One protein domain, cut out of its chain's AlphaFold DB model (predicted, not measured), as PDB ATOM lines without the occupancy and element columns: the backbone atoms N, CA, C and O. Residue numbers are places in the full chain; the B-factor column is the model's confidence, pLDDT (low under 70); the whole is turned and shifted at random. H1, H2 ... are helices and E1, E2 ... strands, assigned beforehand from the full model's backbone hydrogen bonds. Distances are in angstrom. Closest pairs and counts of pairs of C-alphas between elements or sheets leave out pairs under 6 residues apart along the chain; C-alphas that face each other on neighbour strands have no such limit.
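AT A GLANCE: This is residues 689 to 749 of the 759 residues of an uncharacterized protein of Trichuris muris (UniProt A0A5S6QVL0). The domain has little regular structure: loops make most of it, with the small hairpin of E1 and E2 near the middle and the short helices H1 and H3 towards opposite ends. The printed part has 61 residues, 19 in named elements, in the order H1, E1, E2, H2, H3; the class is mixed and the sheet antiparallel. It is compact, with a radius of gyration of the C-alphas of 11.0 A, and rounded, 27 by 22 by 18 A.

HOW THE PARTS SIT: After residues 689 to 700, H1, residues 701 to 705, has its O to N i+4 pair within hydrogen-bond range. Its closest C-alpha pair with E1, residues 711 to 713, is Lys 705 and Thr 711, 6.3 A. E1 and E2, residues 720 to 722, form an antiparallel hairpin, with N 712 and O 721 at 2.8 A. H2, residues 723 to 726, and H3, residues 740 to 743, are only just apart, closest 8.2 A; both are too short for an i+4 pair.

IN THESE COORDINATES: H1 spans 6.0 A from C-alpha 701 at (40.575, 110.105, 267.839), E1 6.8 A, E2 7.1 A, H2 5.3 A, and H3 5.4 A to C-alpha 743 at (32.851, 103.908, 251.500).

THE WHOLE: The printed part has no cut. The link from H2 to H3 is long, 13 residues. Residues 726 to 732 and 736 to 749 have pLDDT under 70.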
ATOM      1  N   ASP A 689      26.937  99.155 272.471       91.62
ATOM      2  CA  ASP A 689      26.435  98.704 273.773       91.62
ATOM      3  C   ASP A 689      25.152  99.465 274.179       91.62
ATOM      4  O   ASP A 689      24.228  98.905 274.785       91.62
ATOM      5  N   CYS A 690      25.049 100.744 273.806       91.88
ATOM      6  CA  CYS A 690      23.914 101.622 274.061       91.88
ATOM      7  C   CYS A 690      23.047 101.796 272.792       91.88
ATOM      8  O   CYS A 690      23.529 102.252 271.757       91.88
ATOM      9  N   PRO A 691      21.730 101.499 272.828       90.56
ATOM     10  CA  PRO A 691      20.892 101.425 271.624       90.56
ATOM     11  C   PRO A 691      20.571 102.778 270.960       90.56
ATOM     12  O   PRO A 691      19.826 102.808 269.980       90.56
ATOM     13  N   ASP A 692      21.088 103.890 271.489       89.31
ATOM     14  CA  ASP A 692      21.029 105.225 270.882       89.31
ATOM     15  C   ASP A 692      22.387 105.717 270.336       89.31
ATOM     16  O   ASP A 692      22.451 106.848 269.858       89.31
ATOM     17  N   TYR A 693      23.424 104.864 270.338       89.38
ATOM     18  CA  TYR A 693      24.809 105.149 269.924       89.38
ATOM     19  C   TYR A 693      25.542 106.218 270.766       89.38
ATOM     20  O   TYR A 693      26.596 106.703 270.357       89.38
ATOM     21  N   SER A 694      25.021 106.616 271.935       92.06
ATOM     22  CA  SER A 694      25.634 107.676 272.763       92.06
ATOM     23  C   SER A 694      26.945 107.285 273.472       92.06
ATOM     24  O   SER A 694      27.647 108.153 273.996       92.06
ATOM     25  N   ASP A 695      27.262 105.994 273.477       93.38
ATOM     26  CA  ASP A 695      28.553 105.375 273.789       93.38
ATOM     27  C   ASP A 695      29.602 105.641 272.700       93.38
ATOM     28  O   ASP A 695      30.728 106.043 272.995       93.38
ATOM     29  N   GLU A 696      29.201 105.485 271.440       92.50
ATOM     30  CA  GLU A 696      30.081 105.562 270.275       92.50
ATOM     31  C   GLU A 696      30.094 106.928 269.575       92.50
ATOM     32  O   GLU A 696      30.923 107.158 268.695       92.50
ATOM     33  N   ASP A 697      29.207 107.854 269.945       90.88
ATOM     34  CA  ASP A 697      29.135 109.204 269.381       90.88
ATOM     35  C   ASP A 697      30.060 110.230 270.066       90.88
ATOM     36  O   ASP A 697      30.343 110.202 271.267       90.88
ATOM     37  N   ASN A 698      30.482 111.227 269.279       90.19
ATOM     38  CA  ASN A 698      31.350 112.335 269.694       90.19
ATOM     39  C   ASN A 698      32.681 111.872 270.327       90.19
ATOM     40  O   ASN A 698      33.175 112.458 271.296       90.19
ATOM     41  N   CYS A 699      33.277 110.829 269.756       89.75
ATOM     42  CA  CYS A 699      34.567 110.303 270.179       89.75
ATOM     43  C   CYS A 699      35.731 111.245 269.842       89.75
ATOM     44  O   CYS A 699      35.727 111.973 268.841       89.75
ATOM     45  N   THR A 700      36.775 111.215 270.670       87.62
ATOM     46  CA  THR A 700      38.101 111.689 270.260       87.62
ATOM     47  C   THR A 700      38.817 110.616 269.444       87.62
ATOM     48  O   THR A 700      38.532 109.422 269.552       87.62
ATOM     49  N   CYS A 701      39.797 111.040 268.645       79.50
ATOM     50  CA  CYS A 701      40.575 110.105 267.839       79.50
ATOM     51  C   CYS A 701      41.321 109.075 268.697       79.50
ATOM     52  O   CYS A 701      41.359 107.895 268.364       79.50
ATOM     53  N   THR A 702      41.881 109.524 269.826       80.25
ATOM     54  CA  THR A 702      42.624 108.661 270.743       80.25
ATOM     55  C   THR A 702      41.716 107.662 271.451       80.25
ATOM     56  O   THR A 702      42.118 106.519 271.586       80.25
ATOM     57  N   GLU A 703      40.491 108.029 271.842       85.06
ATOM     58  CA  GLU A 703      39.530 107.051 272.379       85.06
ATOM     59  C   GLU A 703      39.189 105.975 271.333       85.06
ATOM     60  O   GLU A 703      39.295 104.789 271.630       85.06
ATOM     61  N   CYS A 704      38.876 106.373 270.095       83.94
ATOM     62  CA  CYS A 704      38.504 105.423 269.044       83.94
ATOM     63  C   CYS A 704      39.672 104.517 268.601       83.94
ATOM     64  O   CYS A 704      39.465 103.337 268.339       83.94
ATOM     65  N   LYS A 705      40.911 105.026 268.521       77.38
ATOM     66  CA  LYS A 705      42.088 104.268 268.035       77.38
ATOM     67  C   LYS A 705      42.897 103.536 269.122       77.38
ATOM     68  O   LYS A 705      43.825 102.810 268.780       77.38
ATOM     69  N   ASN A 706      42.578 103.686 270.408       79.62
ATOM     70  CA  ASN A 706      43.277 103.023 271.529       79.62
ATOM     71  C   ASN A 706      42.584 101.709 271.949       79.62
ATOM     72  O   ASN A 706      42.392 101.460 273.137       79.62
ATOM     73  N   GLN A 707      42.166 100.897 270.971       81.81
ATOM     74  CA  GLN A 707      41.322  99.708 271.159       81.81
ATOM     75  C   GLN A 707      42.050  98.406 270.777       81.81
ATOM     76  O   GLN A 707      43.134  98.443 270.196       81.81
ATOM     77  N   LEU A 708      41.473  97.252 271.139       76.69
ATOM     78  CA  LEU A 708      42.015  95.926 270.788       76.69
ATOM     79  C   LEU A 708      41.673  95.480 269.362       76.69
ATOM     80  O   LEU A 708      42.414  94.692 268.786       76.69
ATOM     81  N   GLU A 709      40.540  95.947 268.840       75.50
ATOM     82  CA  GLU A 709      39.983  95.560 267.543       75.50
ATOM     83  C   GLU A 709      40.048  96.730 266.542       75.50
ATOM     84  O   GLU A 709      40.100  97.895 266.954       75.50
ATOM     85  N   PRO A 710      39.989  96.466 265.222       73.44
ATOM     86  CA  PRO A 710      40.139  97.501 264.205       73.44
ATOM     87  C   PRO A 710      38.944  98.463 264.190       73.44
ATOM     88  O   PRO A 710      37.842  98.085 263.785       73.44
ATOM     89  N   THR A 711      39.153  99.731 264.544       77.94
ATOM     90  CA  THR A 711      38.107 100.770 264.541       77.94
ATOM     91  C   THR A 711      38.216 101.754 263.375       77.94
ATOM     92  O   THR A 711      39.293 102.043 262.840       77.94
ATOM     93  N   PHE A 712      37.078 102.334 263.006       77.94
ATOM     94  CA  PHE A 712      36.923 103.407 262.031       77.94
ATOM     95  C   PHE A 712      36.057 104.514 262.645       77.94
ATOM     96  O   PHE A 712      35.039 104.224 263.269       77.94
ATOM     97  N   MET A 713      36.441 105.781 262.461       78.94
ATOM     98  CA  MET A 713      35.662 106.925 262.942       78.94
ATOM     99  C   MET A 713      34.900 107.565 261.775       78.94
ATOM    100  O   MET A 713      35.504 108.195 260.906       78.94
ATOM    101  N   CYS A 714      33.575 107.418 261.761       76.69
ATOM    102  CA  CYS A 714      32.684 108.074 260.806       76.69
ATOM    103  C   CYS A 714      32.802 109.603 260.914       76.69
ATOM    104  O   CYS A 714      32.906 110.149 262.017       76.69
ATOM    105  N   ARG A 715      32.727 110.323 259.785       71.69
ATOM    106  CA  ARG A 715      32.774 111.799 259.799       71.69
ATOM    107  C   ARG A 715      31.562 112.422 260.476       71.69
ATOM    108  O   ARG A 715      31.706 113.390 261.225       71.69
ATOM    109  N   GLU A 716      30.369 111.892 260.209       70.62
ATOM    110  CA  GLU A 716      29.166 112.343 260.900       70.62
ATOM    111  C   GLU A 716      29.235 111.939 262.381       70.62
ATOM    112  O   GLU A 716      29.589 110.811 262.722       70.62
ATOM    113  N   GLN A 717      28.948 112.906 263.259       77.38
ATOM    114  CA  GLN A 717      28.907 112.769 264.723       77.38
ATOM    115  C   GLN A 717      30.221 112.291 265.390       77.38
ATOM    116  O   GLN A 717      30.268 112.199 266.612       77.38
ATOM    117  N   LYS A 718      31.312 112.089 264.627       84.38
ATOM    118  CA  LYS A 718      32.563 111.430 265.066       84.38
ATOM    119  C   LYS A 718      32.315 110.040 265.658       84.38
ATOM    120  O   LYS A 718      32.914 109.687 266.674       84.38
ATOM    121  N   ARG A 719      31.398 109.282 265.055       86.44
ATOM    122  CA  ARG A 719      31.004 107.972 265.571       86.44
ATOM    123  C   ARG A 719      32.127 106.953 265.402       86.44
ATOM    124  O   ARG A 719      32.584 106.762 264.277       86.44
ATOM    125  N   CYS A 720      32.566 106.306 266.473       87.88
ATOM    126  CA  CYS A 720      33.470 105.163 266.371       87.88
ATOM    127  C   CYS A 720      32.665 103.890 266.054       87.88
ATOM    128  O   CYS A 720      31.534 103.734 266.498       87.88
ATOM    129  N   LEU A 721      33.195 103.010 265.206       85.25
ATOM    130  CA  LEU A 721      32.586 101.725 264.846       85.25
ATOM    131  C   LEU A 721      33.694 100.725 264.495       85.25
ATOM    132  O   LEU A 721      34.722 101.109 263.931       85.25
ATOM    133  N   LEU A 722      33.491  99.431 264.750       80.50
ATOM    134  CA  LEU A 722      34.413  98.409 264.253       80.50
ATOM    135  C   LEU A 722      34.423  98.406 262.716       80.50
ATOM    136  O   LEU A 722      33.379  98.387 262.058       80.50
ATOM    137  N   ARG A 723      35.620  98.343 262.130       72.62
ATOM    138  CA  ARG A 723      35.893  98.392 260.681       72.62
ATOM    139  C   ARG A 723      35.180  97.280 259.895       72.62
ATOM    140  O   ARG A 723      34.841  97.457 258.727       72.62
ATOM    141  N   ARG A 724      34.887  96.149 260.553       70.62
ATOM    142  CA  ARG A 724      34.063  95.040 260.024       70.62
ATOM    143  C   ARG A 724      32.586  95.408 259.800       70.62
ATOM    144  O   ARG A 724      31.905  94.745 259.021       70.62
ATOM    145  N   HIS A 725      32.078  96.430 260.492       71.25
ATOM    146  CA  HIS A 725      30.685  96.873 260.415       71.25
ATOM    147  C   HIS A 725      30.509  98.090 259.504       71.25
ATOM    148  O   HIS A 725      29.557  98.107 258.723       71.25
ATOM    149  N   THR A 726      31.444  99.048 259.521       63.66
ATOM    150  CA  THR A 726      31.383 100.243 258.656       63.66
ATOM    151  C   THR A 726      31.367  99.900 257.170       63.66
ATOM    152  O   THR A 726      30.652 100.538 256.406       63.66
ATOM    153  N   CYS A 727      32.088  98.848 256.780       57.16
ATOM    154  CA  CYS A 727      32.212  98.392 255.396       57.16
ATOM    155  C   CYS A 727      31.150  97.381 254.943       57.16
ATOM    156  O   CYS A 727      31.272  96.786 253.873       57.16
ATOM    157  N   ASN A 728      30.103  97.172 255.741       63.34
ATOM    158  CA  ASN A 728      29.016  96.259 255.423       63.34
ATOM    159  C   ASN A 728      27.688  97.027 255.359       63.34
ATOM    160  O   ASN A 728      27.037  97.223 256.380       63.34
ATOM    161  N   GLN A 729      27.241  97.389 254.152       58.91
ATOM    162  CA  GLN A 729      25.951  98.065 253.913       58.91
ATOM    163  C   GLN A 729      24.723  97.296 254.452       58.91
ATOM    164  O   GLN A 729      23.653  97.877 254.617       58.91
ATOM    165  N   LYS A 730      24.846  95.986 254.730       62.34
ATOM    166  CA  LYS A 730      23.787  95.163 255.350       62.34
ATOM    167  C   LYS A 730      23.838  95.186 256.886       62.34
ATOM    168  O   LYS A 730      22.939  94.647 257.526       62.34
ATOM    169  N   SER A 731      24.882  95.767 257.481       65.88
ATOM    170  CA  SER A 731      24.989  95.984 258.924       65.88
ATOM    171  C   SER A 731      24.003  97.074 259.357       65.88
ATOM    172  O   SER A 731      23.958  98.127 258.718       65.88
ATOM    173  N   PRO A 732      23.253  96.905 260.462       67.12
ATOM    174  CA  PRO A 732      22.536  98.024 261.072       67.12
ATOM    175  C   PRO A 732      23.504  99.073 261.650       67.12
ATOM    176  O   PRO A 732      23.119 100.226 261.808       67.12
ATOM    177  N   PHE A 733      24.758  98.683 261.908       73.19
ATOM    178  CA  PHE A 733      25.831  99.500 262.477       73.19
ATOM    179  C   PHE A 733      26.826  99.950 261.387       73.19
ATOM    180  O   PHE A 733      28.016  99.655 261.463       73.19
ATOM    181  N   HIS A 734      26.343 100.588 260.320       70.38
ATOM    182  CA  HIS A 734      27.194 101.276 259.337       70.38
ATOM    183  C   HIS A 734      27.234 102.786 259.633       70.38
ATOM    184  O   HIS A 734      26.419 103.288 260.409       70.38
ATOM    185  N   CYS A 735      28.164 103.532 259.023       70.06
ATOM    186  CA  CYS A 735      28.203 104.988 259.186       70.06
ATOM    187  C   CYS A 735      26.927 105.629 258.597       70.06
ATOM    188  O   CYS A 735      26.709 105.516 257.386       70.06
ATOM    189  N   PRO A 736      26.083 106.312 259.398       52.34
ATOM    190  CA  PRO A 736      24.894 106.974 258.874       52.34
ATOM    191  C   PRO A 736      25.287 108.101 257.909       52.34
ATOM    192  O   PRO A 736      26.350 108.704 258.038       52.34
ATOM    193  N   GLY A 737      24.426 108.374 256.926       52.00
ATOM    194  CA  GLY A 737      24.624 109.486 255.989       52.00
ATOM    195  C   GLY A 737      25.760 109.305 254.974       52.00
ATOM    196  O   GLY A 737      26.091 110.281 254.306       52.00
ATOM    197  N   ALA A 738      26.327 108.092 254.863       43.50
ATOM    198  CA  ALA A 738      27.456 107.689 254.015       43.50
ATOM    199  C   ALA A 738      27.757 108.630 252.830       43.50
ATOM    200  O   ALA A 738      27.168 108.540 251.749       43.50
ATOM    201  N   ALA A 739      28.729 109.523 253.032       41.25
ATOM    202  CA  ALA A 739      29.385 110.201 251.927       41.25
ATOM    203  C   ALA A 739      30.189 109.156 251.126       41.25
ATOM    204  O   ALA A 739      30.836 108.308 251.751       41.25
ATOM    205  N   PRO A 740      30.225 109.214 249.778       44.34
ATOM    206  CA  PRO A 740      30.992 108.261 248.966       44.34
ATOM    207  C   PRO A 740      32.471 108.162 249.368       44.34
ATOM    208  O   PRO A 740      33.114 107.138 249.161       44.34
ATOM    209  N   GLU A 741      33.011 109.219 249.979       44.19
ATOM    210  CA  GLU A 741      34.391 109.261 250.457       44.19
ATOM    211  C   GLU A 741      34.675 108.421 251.718       44.19
ATOM    212  O   GLU A 741      35.847 108.255 252.037       44.19
ATOM    213  N   ASP A 742      33.666 107.932 252.451       46.09
ATOM    214  CA  ASP A 742      33.871 107.010 253.586       46.09
ATOM    215  C   ASP A 742      33.700 105.535 253.163       46.09
ATOM    216  O   ASP A 742      34.417 104.676 253.671       46.09
ATOM    217  N   GLU A 743      32.871 105.236 252.150       45.25
ATOM    218  CA  GLU A 743      32.851 103.908 251.500       45.25
ATOM    219  C   GLU A 743      34.113 103.642 250.662       45.25
ATOM    220  O   GLU A 743      34.568 102.502 250.575       45.25
ATOM    221  N   MET A 744      34.735 104.693 250.109       37.97
ATOM    222  CA  MET A 744      36.021 104.657 249.382       37.97
ATOM    223  C   MET A 744      37.155 103.953 250.153       37.97
ATOM    224  O   MET A 744      38.141 103.511 249.565       37.97
ATOM    225  N   PHE A 745      37.028 103.867 251.476       44.66
ATOM    226  CA  PHE A 745      38.017 103.304 252.390       44.66
ATOM    227  C   PHE A 745      37.792 101.831 252.749       44.66
ATOM    228  O   PHE A 745      38.595 101.238 253.477       44.66
ATOM    229  N   CYS A 746      36.729 101.232 252.225       45.25
ATOM    230  CA  CYS A 746      36.403  99.838 252.445       45.25
ATOM    231  C   CYS A 746      37.068  98.929 251.402       45.25
ATOM    232  O   CYS A 746      37.042  99.243 250.210       45.25
ATOM    233  N   PRO A 747      37.654  97.783 251.808       38.47
ATOM    234  CA  PRO A 747      38.123  96.794 250.845       38.47
ATOM    235  C   PRO A 747      36.929  96.294 250.009       38.47
ATOM    236  O   PRO A 747      35.829  96.160 250.554       38.47
ATOM    237  N   PRO A 748      37.116  96.014 248.705       34.97
ATOM    238  CA  PRO A 748      36.019  95.684 247.799       34.97
ATOM    239  C   PRO A 748      35.280  94.424 248.265       34.97
ATOM    240  O   PRO A 748      35.801  93.318 248.147       34.97
ATOM    241  N   LEU A 749      34.076  94.634 248.810       30.92
ATOM    242  CA  LEU A 749      33.135  93.633 249.328       30.92
ATOM    243  C   LEU A 749      33.802  92.414 249.986       30.92
ATOM    244  O   LEU A 749      33.831  91.313 249.433       30.92
TER     245      LEU A 749